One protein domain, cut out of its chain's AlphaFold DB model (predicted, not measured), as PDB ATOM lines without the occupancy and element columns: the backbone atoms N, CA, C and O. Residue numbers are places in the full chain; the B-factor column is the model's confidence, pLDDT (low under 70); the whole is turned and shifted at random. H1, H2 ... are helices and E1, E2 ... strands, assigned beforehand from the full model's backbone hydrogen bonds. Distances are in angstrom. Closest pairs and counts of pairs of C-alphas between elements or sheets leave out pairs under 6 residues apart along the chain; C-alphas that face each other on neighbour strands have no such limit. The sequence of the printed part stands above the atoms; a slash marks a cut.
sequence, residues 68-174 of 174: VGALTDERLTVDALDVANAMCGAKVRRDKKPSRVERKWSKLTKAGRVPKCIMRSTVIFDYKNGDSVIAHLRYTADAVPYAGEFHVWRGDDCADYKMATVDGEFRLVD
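What this domain is: This is residues 68 to 174 of the 174 residues of an uncharacterized protein of Collinsella sp. AF38-3AC (UniProt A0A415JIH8). One twisted sheet of six strands makes a wall, with the single helix H1 packed over one face and the other face bare. The loop of residues 106 to 118, between E1 and E2, reaches out at one end of the long axis. The printed part has 107 residues, with H1 first and then E1 to E6 in a meander, each strand the antiparallel neighbour of the one before. The class is mixed, in two layers, helix and sheet; the whole is compact, with a radius of gyration of the C-alphas of 14.2 A, and elongated, spanning 48 by 27 by 21 A.

Where its parts are: Find C-alpha 100 at (152.457, 81.520, 141.466), where E1, residues 100 to 105, begins. E2, residues 119 to 126, spans 22.6 A, and E3, residues 132 to 139, 22.5 A. E4, residues 145 to 154, covers 25.4 A, and E5, residues 157 to 166, 28.6 A. E6, residues 169 to 173, ends at C-alpha 173 at (132.200, 74.333, 127.593). Look back to C-alpha 73 at (146.268, 88.802, 143.409); from there H1 runs 20.7 A to residue 87.

How they stand to each other: Each strand forms a hairpin with the next, and E1 and E6 are the edge strands. Look for N 102 and O 122 at 2.8 A between E1 and E2, N 121 and O 137 at 2.8 A between E2 and E3, N 136 and O 149 at 2.8 A between E3 and E4, N 150 and O 161 at 2.8 A between E4 and E5, and N 166 and O 169 at 2.9 A between E5 and E6. H1 is on the sheet; its closest C-alphas to E3 are those of Ala 80 and Ala 135, 5.9 A apart. In H1 every O i to N i+4 pair is within hydrogen-bond range. E1 and E6 are apart.

The domain as a whole: The C-alphas farthest apart, those of Ala 111 and Asn 129, stand 47.9 A from each other. The links from H1 to E1 and from E1 to E2 are long. The printed part has no cut, and no printed residue is under 70 in pLDDT.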
ATOM      1  N   VAL A  68     140.920  98.067 136.338       96.94
ATOM      2  CA  VAL A  68     142.179  97.341 136.552       96.94
ATOM      3  C   VAL A  68     142.539  97.201 138.035       96.94
ATOM      4  O   VAL A  68     143.306  96.310 138.394       96.94
ATOM      5  N   GLY A  69     142.010  98.082 138.893       96.62
ATOM      6  CA  GLY A  69     142.263  98.087 140.335       96.62
ATOM      7  C   GLY A  69     141.606  96.920 141.072       96.62
ATOM      8  O   GLY A  69     142.145  96.465 142.074       96.62
ATOM      9  N   ALA A  70     140.494  96.390 140.551       97.06
ATOM     10  CA  ALA A  70     139.818  95.231 141.132       97.06
ATOM     11  C   ALA A  70     140.550  93.896 140.882       97.06
ATOM     12  O   ALA A  70     140.291  92.917 141.579       97.06
ATOM     13  N   LEU A  71     141.479  93.840 139.920       97.69
ATOM     14  CA  LEU A  71     142.216  92.625 139.540       97.69
ATOM     15  C   LEU A  71     143.467  92.396 140.416       97.69
ATOM     16  O   LEU A  71     144.591  92.280 139.915       97.69
ATOM     17  N   THR A  72     143.273  92.342 141.738       97.50
ATOM     18  CA  THR A  72     144.337  92.066 142.726       97.50
ATOM     19  C   THR A  72     144.687  90.577 142.792       97.50
ATOM     20  O   THR A  72     143.918  89.736 142.337       97.50
ATOM     21  N   ASP A  73     145.848  90.214 143.350       97.44
ATOM     22  CA  ASP A  73     146.268  88.802 143.409       97.44
ATOM     23  C   ASP A  73     145.326  87.981 144.290       97.44
ATOM     24  O   ASP A  73     145.024  86.831 143.972       97.44
ATOM     25  N   GLU A  74     144.793  88.589 145.349       96.94
ATOM     26  CA  GLU A  74     143.779  87.997 146.215       96.94
ATOM     27  C   GLU A  74     142.512  87.695 145.420       96.94
ATOM     28  O   GLU A  74     142.009  86.575 145.482       96.94
ATOM     29  N   ARG A  75     142.029  88.660 144.623       97.44
ATOM     30  CA  ARG A  75     140.835  88.460 143.801       97.44
ATOM     31  C   ARG A  75     141.040  87.357 142.767       97.44
ATOM     32  O   ARG A  75     140.210  86.459 142.674       97.44
ATOM     33  N   LEU A  76     142.160  87.395 142.042       98.19
ATOM     34  CA  LEU A  76     142.507  86.380 141.043       98.19
ATOM     35  C   LEU A  76     142.614  84.984 141.670       98.19
ATOM     36  O   LEU A  76     142.183  84.001 141.071       98.19
ATOM     37  N   THR A  77     143.166  84.898 142.883       98.00
ATOM     38  CA  THR A  77     143.277  83.643 143.634       98.00
ATOM     39  C   THR A  77     141.905  83.119 144.041       98.00
ATOM     40  O   THR A  77     141.644  81.932 143.865       98.00
ATOM     41  N   VAL A  78     141.024  83.984 144.555       97.19
ATOM     42  CA  VAL A  78     139.653  83.609 144.937       97.19
ATOM     43  C   VAL A  78     138.863  83.127 143.722       97.19
ATOM     44  O   VAL A  78     138.331  82.023 143.769       97.19
ATOM     45  N   ASP A  79     138.864  83.878 142.616       97.50
ATOM     46  CA  ASP A  79     138.164  83.469 141.390       97.50
ATOM     47  C   ASP A  79     138.685  82.111 140.878       97.50
ATOM     48  O   ASP A  79     137.903  81.227 140.529       97.50
ATOM     49  N   ALA A  80     140.010  81.917 140.860       97.75
ATOM     50  CA  ALA A  80     140.619  80.658 140.436       97.75
ATOM     51  C   ALA A  80     140.231  79.486 141.351       97.75
ATOM     52  O   ALA A  80     139.909  78.409 140.849       97.75
ATOM     53  N   LEU A  81     140.243  79.684 142.675       96.88
ATOM     54  CA  LEU A  81     139.842  78.672 143.656       96.88
ATOM     55  C   LEU A  81     138.371  78.293 143.509       96.88
ATOM     56  O   LEU A  81     138.050  77.102 143.484       96.88
ATOM     57  N   ASP A  82     137.491  79.288 143.422       96.06
ATOM     58  CA  ASP A  82     136.049  79.075 143.351       96.06
ATOM     59  C   ASP A  82     135.684  78.317 142.073       96.06
ATOM     60  O   ASP A  82     134.988  77.304 142.144       96.06
ATOM     61  N   VAL A  83     136.234  78.713 140.921       96.19
ATOM     62  CA  VAL A  83     135.985  78.021 139.647       96.19
ATOM     63  C   VAL A  83     136.590  76.618 139.632       96.19
ATOM     64  O   VAL A  83     135.906  75.657 139.271       96.19
ATOM     65  N   ALA A  84     137.852  76.464 140.049       96.25
ATOM     66  CA  ALA A  84     138.512  75.159 140.047       96.25
ATOM     67  C   ALA A  84     137.770  74.151 140.939       96.25
ATOM     68  O   ALA A  84     137.605  72.985 140.574       96.25
ATOM     69  N   ASN A  85     137.280  74.592 142.099       96.12
ATOM     70  CA  ASN A  85     136.566  73.724 143.027       96.12
ATOM     71  C   ASN A  85     135.120  73.457 142.616       96.12
ATOM     72  O   ASN A  85     134.685  72.310 142.711       96.12
ATOM     73  N   ALA A  86     134.387  74.483 142.180       94.75
ATOM     74  CA  ALA A  86     132.973  74.351 141.848       94.75
ATOM     75  C   ALA A  86     132.748  73.641 140.509       94.75
ATOM     76  O   ALA A  86     131.811  72.856 140.396       94.75
ATOM     77  N   MET A  87     133.600  73.898 139.512       93.56
ATOM     78  CA  MET A  87     133.380  73.435 138.137       93.56
ATOM     79  C   MET A  87     134.367  72.359 137.675       93.56
ATOM     80  O   MET A  87     133.996  71.518 136.868       93.56
ATOM     81  N   CYS A  88     135.601  72.341 138.192       93.12
ATOM     82  CA  CYS A  88     136.649  71.419 137.718       93.12
ATOM     83  C   CYS A  88     136.917  70.245 138.677       93.12
ATOM     84  O   CYS A  88     137.871  69.492 138.489       93.12
ATOM     85  N   GLY A  89     136.152  70.125 139.770       90.38
ATOM     86  CA  GLY A  89     136.347  69.074 140.776       90.38
ATOM     87  C   GLY A  89     137.727  69.089 141.451       90.38
ATOM     88  O   GLY A  89     138.149  68.077 142.014       90.38
ATOM     89  N   ALA A  90     138.441  70.221 141.416       92.31
ATOM     90  CA  ALA A  90     139.856  70.286 141.768       92.31
ATOM     91  C   ALA A  90     140.142  70.131 143.273       92.31
ATOM     92  O   ALA A  90     141.272  69.823 143.638       92.31
ATOM     93  N   LYS A  91     139.155  70.322 144.159       92.00
ATOM     94  CA  LYS A  91     139.275  70.144 145.626       92.00
ATOM     95  C   LYS A  91     140.518  70.815 146.246       92.00
ATOM     96  O   LYS A  91     141.135  70.283 147.170       92.00
ATOM     97  N   VAL A  92     140.898  71.989 145.748       92.81
ATOM     98  CA  VAL A  92     141.937  72.840 146.332       92.81
ATOM     99  C   VAL A  92     141.445  73.357 147.680       92.81
ATOM    100  O   VAL A  92     140.345  73.905 147.786       92.81
ATOM    101  N   ARG A  93     142.253  73.196 148.732       92.88
ATOM    102  CA  ARG A  93     141.911  73.718 150.062       92.88
ATOM    103  C   ARG A  93     141.771  75.240 150.024       92.88
ATOM    104  O   ARG A  93     142.615  75.912 149.441       92.88
ATOM    105  N   ARG A  94     140.773  75.794 150.718       90.56
ATOM    106  CA  ARG A  94     140.524  77.250 150.735       90.56
ATOM    107  C   ARG A  94     141.672  78.080 151.324       90.56
ATOM    108  O   ARG A  94     141.805  79.245 150.981       90.56
ATOM    109  N   ASP A  95     142.493  77.497 152.192       92.00
ATOM    110  CA  ASP A  95     143.657  78.153 152.802       92.00
ATOM    111  C   ASP A  95     144.961  77.953 152.008       92.00
ATOM    112  O   ASP A  95     146.016  78.472 152.387       92.00
ATOM    113  N   LYS A  96     144.921  77.193 150.906       93.31
ATOM    114  CA  LYS A  96     146.093  76.944 150.069       93.31
ATOM    115  C   LYS A  96     146.473  78.224 149.329       93.31
ATOM    116  O   LYS A  96     145.754  78.695 148.454       93.31
ATOM    117  N   LYS A  97     147.664  78.740 149.635       96.06
ATOM    118  CA  LYS A  97     148.275  79.818 148.853       96.06
ATOM    119  C   LYS A  97     148.755  79.291 147.494       96.06
ATOM    120  O   LYS A  97     149.312  78.183 147.455       96.06
ATOM    121  N   PRO A  98     148.574  80.063 146.410       97.44
ATOM    122  CA  PRO A  98     149.141  79.719 145.116       97.44
ATOM    123  C   PRO A  98     150.673  79.741 145.188       97.44
ATOM    124  O   PRO A  98     151.259  80.555 145.902       97.44
ATOM    125  N   SER A  99     151.324  78.839 144.455       97.44
ATOM    126  CA  SER A  99     152.774  78.880 144.236       97.44
ATOM    127  C   SER A  99     153.157  80.024 143.300       97.44
ATOM    128  O   SER A  99     154.260  80.558 143.403       97.44
ATOM    129  N   ARG A 100     152.240  80.428 142.411       97.62
ATOM    130  CA  ARG A 100     152.457  81.520 141.466       97.62
ATOM    131  C   ARG A 100     151.154  82.221 141.102       97.62
ATOM    132  O   ARG A 100     150.147  81.561 140.853       97.62
ATOM    133  N   VAL A 101     151.213  83.547 141.010       97.94
ATOM    134  CA  VAL A 101     150.179  84.386 140.395       97.94
ATOM    135  C   VAL A 101     150.857  85.277 139.363       97.94
ATOM    136  O   VAL A 101     151.811  85.986 139.675       97.94
ATOM    137  N   GLU A 102     150.401  85.218 138.118       97.25
ATOM    138  CA  GLU A 102     150.875  86.080 137.038       97.25
ATOM    139  C   GLU A 102     149.722  86.854 136.418       97.25
ATOM    140  O   GLU A 102     148.629  86.319 136.226       97.25
ATOM    141  N   ARG A 103     150.011  88.093 136.014       97.25
ATOM    142  CA  ARG A 103     149.113  88.939 135.229       97.25
ATOM    143  C   ARG A 103     149.755  89.251 133.886       97.25
ATOM    144  O   ARG A 103     150.923  89.630 133.814       97.25
ATOM    145  N   LYS A 104     148.975  89.130 132.819       97.69
ATOM    146  CA  LYS A 104     149.367  89.546 131.474       97.69
ATOM    147  C   LYS A 104     148.317  90.494 130.916       97.69
ATOM    148  O   LYS A 104     147.246  90.060 130.490       97.69
ATOM    149  N   TRP A 105     148.649  91.777 130.906       98.06
ATOM    150  CA  TRP A 105     147.834  92.848 130.355       98.06
ATOM    151  C   TRP A 105     147.881  92.833 128.827       98.06
ATOM    152  O   TRP A 105     148.947  92.748 128.195       98.06
ATOM    153  N   SER A 106     146.700  92.912 128.225       97.25
ATOM    154  CA  SER A 106     146.530  93.004 126.781       97.25
ATOM    155  C   SER A 106     147.022  94.345 126.248       97.25
ATOM    156  O   SER A 106     147.095  95.343 126.959       97.25
ATOM    157  N   LYS A 107     147.351  94.377 124.957       96.94
ATOM    158  CA  LYS A 107     147.500  95.645 124.241       96.94
ATOM    159  C   LYS A 107     146.114  96.227 123.967       96.94
ATOM    160  O   LYS A 107     145.147  95.475 123.827       96.94
ATOM    161  N   LEU A 108     146.035  97.548 123.827       96.56
ATOM    162  CA  LEU A 108     144.856  98.177 123.239       96.56
ATOM    163  C   LEU A 108     144.624  97.642 121.820       96.56
ATOM    164  O   LEU A 108     145.536  97.141 121.153       96.56
ATOM    165  N   THR A 109     143.384  97.743 121.354       95.94
ATOM    166  CA  THR A 109     143.053  97.422 119.960       95.94
ATOM    167  C   THR A 109     143.796  98.355 118.998       95.94
ATOM    168  O   THR A 109     144.244  99.431 119.389       95.94
ATOM    169  N   LYS A 110     143.878  97.995 117.708       94.50
ATOM    170  CA  LYS A 110     144.487  98.864 116.678       94.50
ATOM    171  C   LYS A 110     143.876 100.273 116.641       94.50
ATOM    172  O   LYS A 110     144.565 101.222 116.302       94.50
ATOM    173  N   ALA A 111     142.600 100.403 117.012       94.62
ATOM    174  CA  ALA A 111     141.884 101.674 117.086       94.62
ATOM    175  C   ALA A 111     142.072 102.419 118.424       94.62
ATOM    176  O   ALA A 111     141.317 103.344 118.705       94.62
ATOM    177  N   GLY A 112     142.994 101.981 119.291       94.06
ATOM    178  CA  GLY A 112     143.242 102.593 120.602       94.06
ATOM    179  C   GLY A 112     142.151 102.342 121.648       94.06
ATOM    180  O   GLY A 112     142.169 102.959 122.704       94.06
ATOM    181  N   ARG A 113     141.194 101.444 121.382       96.06
ATOM    182  CA  ARG A 113     140.093 101.118 122.309       96.06
ATOM    183  C   ARG A 113     140.461  99.972 123.246       96.06
ATOM    184  O   ARG A 113     141.281  99.121 122.877       96.06
ATOM    185  N   VAL A 114     139.787  99.907 124.394       96.81
ATOM    186  CA  VAL A 114     139.887  98.797 125.352       96.81
ATOM    187  C   VAL A 114     139.457  97.483 124.676       96.81
ATOM    188  O   VAL A 114     138.382  97.429 124.076       96.81
ATOM    189  N   PRO A 115     140.290  96.427 124.702       96.88
ATOM    190  CA  PRO A 115     139.925  95.124 124.151       96.88
ATOM    191  C   PRO A 115     138.893  94.410 125.035       96.88
ATOM    192  O   PRO A 115     138.821  94.655 126.235       96.88
ATOM    193  N   LYS A 116     138.163  93.436 124.469       96.00
ATOM    194  CA  LYS A 116     137.259  92.565 125.249       96.00
ATOM    195  C   LYS A 116     137.986  91.866 126.404       96.00
ATOM    196  O   LYS A 116     137.452  91.789 127.499       96.00
ATOM    197  N   CYS A 117     139.192  91.357 126.147       97.81
ATOM    198  CA  CYS A 117     140.069  90.776 127.160       97.81
ATOM    199  C   CYS A 117     141.128  91.794 127.555       97.81
ATOM    200  O   CYS A 117     142.055  92.025 126.776       97.81
ATOM    201  N   ILE A 118     141.045  92.349 128.757       97.94
ATOM    202  CA  ILE A 118     142.037  93.315 129.242       97.94
ATOM    203  C   ILE A 118     143.218  92.635 129.931       97.94
ATOM    204  O   ILE A 118     144.339  93.135 129.875       97.94
ATOM    205  N   MET A 119     142.997  91.465 130.534       98.31
ATOM    206  CA  MET A 119     144.027  90.746 131.272       98.31
ATOM    207  C   MET A 119     143.780  89.238 131.232       98.31
ATOM    208  O   MET A 119     142.644  88.779 131.364       98.31
ATOM    209  N   ARG A 120     144.862  88.471 131.080       98.44
ATOM    210  CA  ARG A 120     144.908  87.040 131.393       98.44
ATOM    211  C   ARG A 120     145.660  86.849 132.707       98.44
ATOM    212  O   ARG A 120     146.774  87.359 132.830       98.44
ATOM    213  N   SER A 121     145.081  86.110 133.645       98.50
ATOM    214  CA  SER A 121     145.796  85.625 134.819       98.50
ATOM    215  C   SER A 121     146.280  84.197 134.606       98.50
ATOM    216  O   SER A 121     145.709  83.438 133.817       98.50
ATOM    217  N   THR A 122     147.337  83.844 135.325       98.62
ATOM    218  CA  THR A 122     147.734  82.460 135.575       98.62
ATOM    219  C   THR A 122     147.894  82.300 137.077       98.62
ATOM    220  O   THR A 122     148.709  82.997 137.676       98.62
ATOM    221  N   VAL A 123     147.125  81.402 137.681       98.62
ATOM    222  CA  VAL A 123     147.216  81.064 139.106       98.62
ATOM    223  C   VAL A 123     147.567  79.586 139.213       98.62
ATOM    224  O   VAL A 123     146.874  78.752 138.636       98.62
ATOM    225  N   ILE A 124     148.651  79.269 139.919       98.38
ATOM    226  CA  ILE A 124     149.169  77.901 140.048       98.38
ATOM    227  C   ILE A 124     149.110  77.470 141.509       98.38
ATOM    228  O   ILE A 124     149.557  78.197 142.398       98.38
ATOM    229  N   PHE A 125     148.587  76.272 141.754       98.06
ATOM    230  CA  PHE A 125     148.575  75.615 143.055       98.06
ATOM    231  C   PHE A 125     149.346  74.295 142.988       98.06
ATOM    232  O   PHE A 125     148.757  73.255 142.702       98.06
ATOM    233  N   ASP A 126     150.640  74.328 143.306       96.44
ATOM    234  CA  ASP A 126     151.474  73.117 143.335       96.44
ATOM    235  C   ASP A 126     151.429  72.398 144.686       96.44
ATOM    236  O   ASP A 126     151.400  73.022 145.763       96.44
ATOM    237  N   TYR A 127     151.493  71.070 144.640       94.12
ATOM    238  CA  TYR A 127     151.548  70.197 145.803       94.12
ATOM    239  C   TYR A 127     152.844  69.383 145.828       94.12
ATOM    240  O   TYR A 127     153.443  69.058 144.809       94.12
ATOM    241  N   LYS A 128     153.287  69.020 147.037       91.81
ATOM    242  CA  LYS A 128     154.537  68.264 147.233       91.81
ATOM    243  C   LYS A 128     154.506  66.857 146.628       91.81
ATOM    244  O   LYS A 128     155.564  66.279 146.429       91.81
ATOM    245  N   ASN A 129     153.317  66.304 146.398       91.25
ATOM    246  CA  ASN A 129     153.121  64.991 145.786       91.25
ATOM    247  C   ASN A 129     153.178  65.028 144.248       91.25
ATOM    248  O   ASN A 129     152.972  63.988 143.640       91.25
ATOM    249  N   GLY A 130     153.437  66.190 143.636       91.00
ATOM    250  CA  GLY A 130     153.469  66.353 142.181       91.00
ATOM    251  C   GLY A 130     152.140  66.802 141.570       91.00
ATOM    252  O   GLY A 130     152.137  67.249 140.429       91.00
ATOM    253  N   ASP A 131     151.035  66.774 142.324       95.25
ATOM    254  CA  ASP A 131     149.761  67.320 141.846       95.25
ATOM    255  C   ASP A 131     149.866  68.834 141.636       95.25
ATOM    256  O   ASP A 131     150.556  69.546 142.380       95.25
ATOM    257  N   SER A 132     149.100  69.352 140.680       96.94
ATOM    258  CA  SER A 132     148.994  70.789 140.452       96.94
ATOM    259  C   SER A 132     147.617  71.180 139.928       96.94
ATOM    260  O   SER A 132     146.900  70.387 139.322       96.94
ATOM    261  N   VAL A 133     147.225  72.423 140.190       98.12
ATOM    262  CA  VAL A 133     146.072  73.050 139.536       98.12
ATOM    263  C   VAL A 133     146.546  74.349 138.915       98.12
ATOM    264  O   VAL A 133     147.025  75.231 139.630       98.12
ATOM    265  N   ILE A 134     146.409  74.467 137.599       98.25
ATOM    266  CA  ILE A 134     146.769  75.665 136.844       98.25
ATOM    267  C   ILE A 134     145.482  76.271 136.304       98.25
ATOM    268  O   ILE A 134     144.780  75.649 135.514       98.25
ATOM    269  N   ALA A 135     145.179  77.490 136.734       98.44
ATOM    270  CA  ALA A 135     144.023  78.249 136.293       98.44
ATOM    271  C   ALA A 135     144.471  79.414 135.412       98.44
ATOM    272  O   ALA A 135     145.220  80.292 135.848       98.44
ATOM    273  N   HIS A 136     143.971  79.455 134.185       98.50
ATOM    274  CA  HIS A 136     144.087  80.593 133.292       98.50
ATOM    275  C   HIS A 136     142.730  81.265 133.157       98.50
ATOM    276  O   HIS A 136     141.839  80.715 132.520       98.50
ATOM    277  N   LEU A 137     142.572  82.472 133.692       98.44
ATOM    278  CA  LEU A 137     141.326  83.233 133.570       98.44
ATOM    279  C   LEU A 137     141.537  84.480 132.705       98.44
ATOM    280  O   LEU A 137     142.592  85.116 132.740       98.44
ATOM    281  N   ARG A 138     140.536  84.821 131.895       98.50
ATOM    282  CA  ARG A 138     140.505  86.004 131.024       98.50
ATOM    283  C   ARG A 138     139.431  86.963 131.516       98.50
ATOM    284  O   ARG A 138     138.285  86.556 131.696       98.50
ATOM    285  N   TYR A 139     139.799  88.230 131.672       98.44
ATOM    286  CA  TYR A 139     138.958  89.241 132.309       98.44
ATOM    287  C   TYR A 139     138.567  90.362 131.352       98.44
ATOM    288  O   TYR A 139     139.368  90.790 130.511       98.44
ATOM    289  N   THR A 140     137.330  90.832 131.503       97.94
ATOM    290  CA  THR A 140     136.790  92.011 130.815       97.94
ATOM    291  C   THR A 140     137.195  93.304 131.511       97.94
ATOM    292  O   THR A 140     137.741  93.281 132.614       97.94
ATOM    293  N   ALA A 141     136.909  94.439 130.867       97.50
ATOM    294  CA  ALA A 141     137.138  95.772 131.422       97.50
ATOM    295  C   ALA A 141     136.472  95.986 132.792       97.50
ATOM    296  O   ALA A 141     137.012  96.725 133.608       97.50
ATOM    297  N   ASP A 142     135.372  95.287 133.074       97.31
ATOM    298  CA  ASP A 142     134.639  95.358 134.345       97.31
ATOM    299  C   ASP A 142     135.223  94.442 135.435       97.31
ATOM    300  O   ASP A 142     134.618  94.263 136.489       97.31
ATOM    301  N   ALA A 143     136.397  93.852 135.185       96.88
ATOM    302  CA  ALA A 143     137.056  92.878 136.053       96.88
ATOM    303  C   ALA A 143     136.241  91.591 136.286       96.88
ATOM    304  O   ALA A 143     136.383  90.933 137.314       96.88
ATOM    305  N   VAL A 144     135.429  91.194 135.303       96.19
ATOM    306  CA  VAL A 144     134.649  89.949 135.344       96.19
ATOM    307  C   VAL A 144     135.345  88.872 134.502       96.19
ATOM    308  O   VAL A 144     135.734  89.156 133.360       96.19
ATOM    309  N   PRO A 145     135.531  87.642 135.020       96.56
ATOM    310  CA  PRO A 145     136.030  86.534 134.217       96.56
ATOM    311  C   PRO A 145     134.999  86.157 133.146       96.56
ATOM    312  O   PRO A 145     133.821  85.992 133.449       96.56
ATOM    313  N   TYR A 146     135.437  86.017 131.891       96.31
ATOM    314  CA  TYR A 146     134.543  85.660 130.778       96.31
ATOM    315  C   TYR A 146     134.988  84.438 129.971       96.31
ATOM    316  O   TYR A 146     134.224  83.898 129.172       96.31
ATOM    317  N   ALA A 147     136.238  84.012 130.140       97.69
ATOM    318  CA  ALA A 147     136.744  82.760 129.600       97.69
ATOM    319  C   ALA A 147     137.841  82.215 130.513       97.69
ATOM    320  O   ALA A 147     138.538  82.987 131.176       97.69
ATOM    321  N   GLY A 148     138.030  80.902 130.513       97.75
ATOM    322  CA  GLY A 148     139.094  80.274 131.278       97.75
ATOM    323  C   GLY A 148     139.504  78.908 130.752       97.75
ATOM    324  O   GLY A 148     138.755  78.261 130.030       97.75
ATOM    325  N   GLU A 149     140.708  78.500 131.122       98.06
ATOM    326  CA  GLU A 149     141.284  77.178 130.878       98.06
ATOM    327  C   GLU A 149     141.872  76.692 132.205       98.06
ATOM    328  O   GLU A 149     142.586  77.442 132.876       98.06
ATOM    329  N   PHE A 150     141.545  75.470 132.606       98.25
ATOM    330  CA  PHE A 150     141.999  74.873 133.856       98.25
ATOM    331  C   PHE A 150     142.646  73.529 133.570       98.25
ATOM    332  O   PHE A 150     142.064  72.710 132.866       98.25
ATOM    333  N   HIS A 151     143.813  73.302 134.163       97.88
ATOM    334  CA  HIS A 151     144.551  72.047 134.083       97.88
ATOM    335  C   HIS A 151     144.672  71.480 135.494       97.88
ATOM    336  O   HIS A 151     145.274  72.113 136.369       97.88
ATOM    337  N   VAL A 152     144.058  70.325 135.736       97.62
ATOM    338  CA  VAL A 152     144.065  69.649 137.038       97.62
ATOM    339  C   VAL A 152     144.892  68.379 136.912       97.62
ATOM    340  O   VAL A 152     144.434  67.393 136.338       97.62
ATOM    341  N   TRP A 153     146.094  68.412 137.477       97.38
ATOM    342  CA  TRP A 153     147.026  67.292 137.497       97.38
ATOM    343  C   TRP A 153     146.878  66.468 138.771       97.38
ATOM    344  O   TRP A 153     146.867  67.017 139.882       97.38
ATOM    345  N   ARG A 154     146.797  65.148 138.602       94.56
ATOM    346  CA  ARG A 154     146.758  64.141 139.667       94.56
ATOM    347  C   ARG A 154     147.724  63.016 139.319       94.56
ATOM    348  O   ARG A 154     147.404  62.162 138.499       94.56
ATOM    349  N   GLY A 155     148.903  63.020 139.937       91.50
ATOM    350  CA  GLY A 155     150.008  62.180 139.469       91.50
ATOM    351  C   GLY A 155     150.327  62.467 137.997       91.50
ATOM    352  O   GLY A 155     150.569  63.618 137.641       91.50
ATOM    353  N   ASP A 156     150.283  61.431 137.158       92.12
ATOM    354  CA  ASP A 156     150.581  61.526 135.721       92.12
ATOM    355  C   ASP A 156     149.357  61.898 134.858       92.12
ATOM    356  O   ASP A 156     149.498  62.143 133.658       92.12
ATOM    357  N   ASP A 157     148.162  61.971 135.453       95.25
ATOM    358  CA  ASP A 157     146.921  62.282 134.743       95.25
ATOM    359  C   ASP A 157     146.616  63.785 134.772       95.25
ATOM    360  O   ASP A 157     146.685  64.430 135.823       95.25
ATOM    361  N   CYS A 158     146.195  64.333 133.626       95.88
ATOM    362  CA  CYS A 158     145.708  65.707 133.499       95.88
ATOM    363  C   CYS A 158     144.264  65.728 133.004       95.88
ATOM    364  O   CYS A 158     143.943  65.141 131.971       95.88
ATOM    365  N   ALA A 159     143.407  66.454 133.721       96.88
ATOM    366  CA  ALA A 159     142.079  66.820 133.251       96.88
ATOM    367  C   ALA A 159     142.053  68.305 132.866       96.88
ATOM    368  O   ALA A 159     142.343  69.174 133.696       96.88
ATOM    369  N   ASP A 160     141.674  68.573 131.617       97.44
ATOM    370  CA  ASP A 160     141.575  69.916 131.057       97.44
ATOM    371  C   ASP A 160     140.118  70.373 130.995       97.44
ATOM    372  O   ASP A 160     139.249  69.656 130.501       97.44
ATOM    373  N   TYR A 161     139.855  71.597 131.448       97.75
ATOM    374  CA  TYR A 161     138.521  72.190 131.433       97.75
ATOM    375  C   TYR A 161     138.557  73.556 130.765       97.75
ATOM    376  O   TYR A 161     139.413  74.392 131.070       97.75
ATOM    377  N   LYS A 162     137.589  73.815 129.886       97.69
ATOM    378  CA  LYS A 162     137.381  75.130 129.281       97.69
ATOM    379  C   LYS A 162     136.127  75.760 129.855       97.69
ATOM    380  O   LYS A 162     135.121  75.095 130.075       97.69
ATOM    381  N   MET A 163     136.205  77.063 130.076       96.12
ATOM    382  CA  MET A 163     135.116  77.867 130.609       96.12
ATOM    383  C   MET A 163     134.856  79.046 129.687       96.12
ATOM    384  O   MET A 163     135.794  79.672 129.180       96.12
ATOM    385  N   ALA A 164     133.589  79.402 129.526       96.56
ATOM    386  CA  ALA A 164     133.188  80.618 128.842       96.56
ATOM    387  C   ALA A 164     131.903  81.181 129.447       96.56
ATOM    388  O   ALA A 164     131.054  80.445 129.947       96.56
ATOM    389  N   THR A 165     131.747  82.500 129.366       95.88
ATOM    390  CA  THR A 165     130.447  83.131 129.582       95.88
ATOM    391  C   THR A 165     129.578  82.905 128.356       95.88
ATOM    392  O   THR A 165     129.899  83.393 127.269       95.88
ATOM    393  N   VAL A 166     128.468  82.200 128.543       92.31
ATOM    394  CA  VAL A 166     127.448  81.962 127.522       92.31
ATOM    395  C   VAL A 166     126.105  82.348 128.132       92.31
ATOM    396  O   VAL A 166     125.806  81.948 129.250       92.31
ATOM    397  N   ASP A 167     125.335  83.181 127.434       91.06
ATOM    398  CA  ASP A 167     124.051  83.717 127.917       91.06
ATOM    399  C   ASP A 167     124.137  84.426 129.284       91.06
ATOM    400  O   ASP A 167     123.191  84.446 130.061       91.06
ATOM    401  N   GLY A 168     125.295  85.027 129.581       88.56
ATOM    402  CA  GLY A 168     125.554  85.719 130.849       88.56
ATOM    403  C   GLY A 168     126.051  84.815 131.981       88.56
ATOM    404  O   GLY A 168     126.512  85.330 132.997       88.56
ATOM    405  N   GLU A 169     126.061  83.496 131.792       91.19
ATOM    406  CA  GLU A 169     126.520  82.533 132.793       91.19
ATOM    407  C   GLU A 169     127.920  82.011 132.471       91.19
ATOM    408  O   GLU A 169     128.197  81.566 131.356       91.19
ATOM    409  N   PHE A 170     128.819  82.058 133.455       93.25
ATOM    410  CA  PHE A 170     130.159  81.493 133.332       93.25
ATOM    411  C   PHE A 170     130.114  79.992 133.624       93.25
ATOM    412  O   PHE A 170     129.896  79.592 134.768       93.25
ATOM    413  N   ARG A 171     130.290  79.172 132.584       94.50
ATOM    414  CA  ARG A 171     130.098  77.718 132.651       94.50
ATOM    415  C   ARG A 171     131.148  76.945 131.865       94.50
ATOM    416  O   ARG A 171     131.862  77.508 131.031       94.50
ATOM    417  N   LEU A 172     131.196  75.647 132.144       94.56
ATOM    418  CA  LEU A 172     131.980  74.662 131.406       94.56
ATOM    419  C   LEU A 172     131.501  74.585 129.955       94.56
ATOM    420  O   LEU A 172     130.297  74.641 129.692       94.56
ATOM    421  N   VAL A 173     132.449  74.488 129.029       93.94
ATOM    422  CA  VAL A 173     132.200  74.333 127.593       93.94
ATOM    423  C   VAL A 173     133.111  73.249 127.025       93.94
ATOM    424  O   VAL A 173     134.226  73.065 127.521       93.94
ATOM    425  N   ASP A 174     132.632  72.563 125.990       81.50
ATOM    426  CA  ASP A 174     133.367  71.510 125.273       81.50
ATOM    427  C   ASP A 174     134.475  72.090 124.351       81.50
ATOM    428  O   ASP A 174     134.227  73.115 123.671       81.50
TER     429      ASP A 174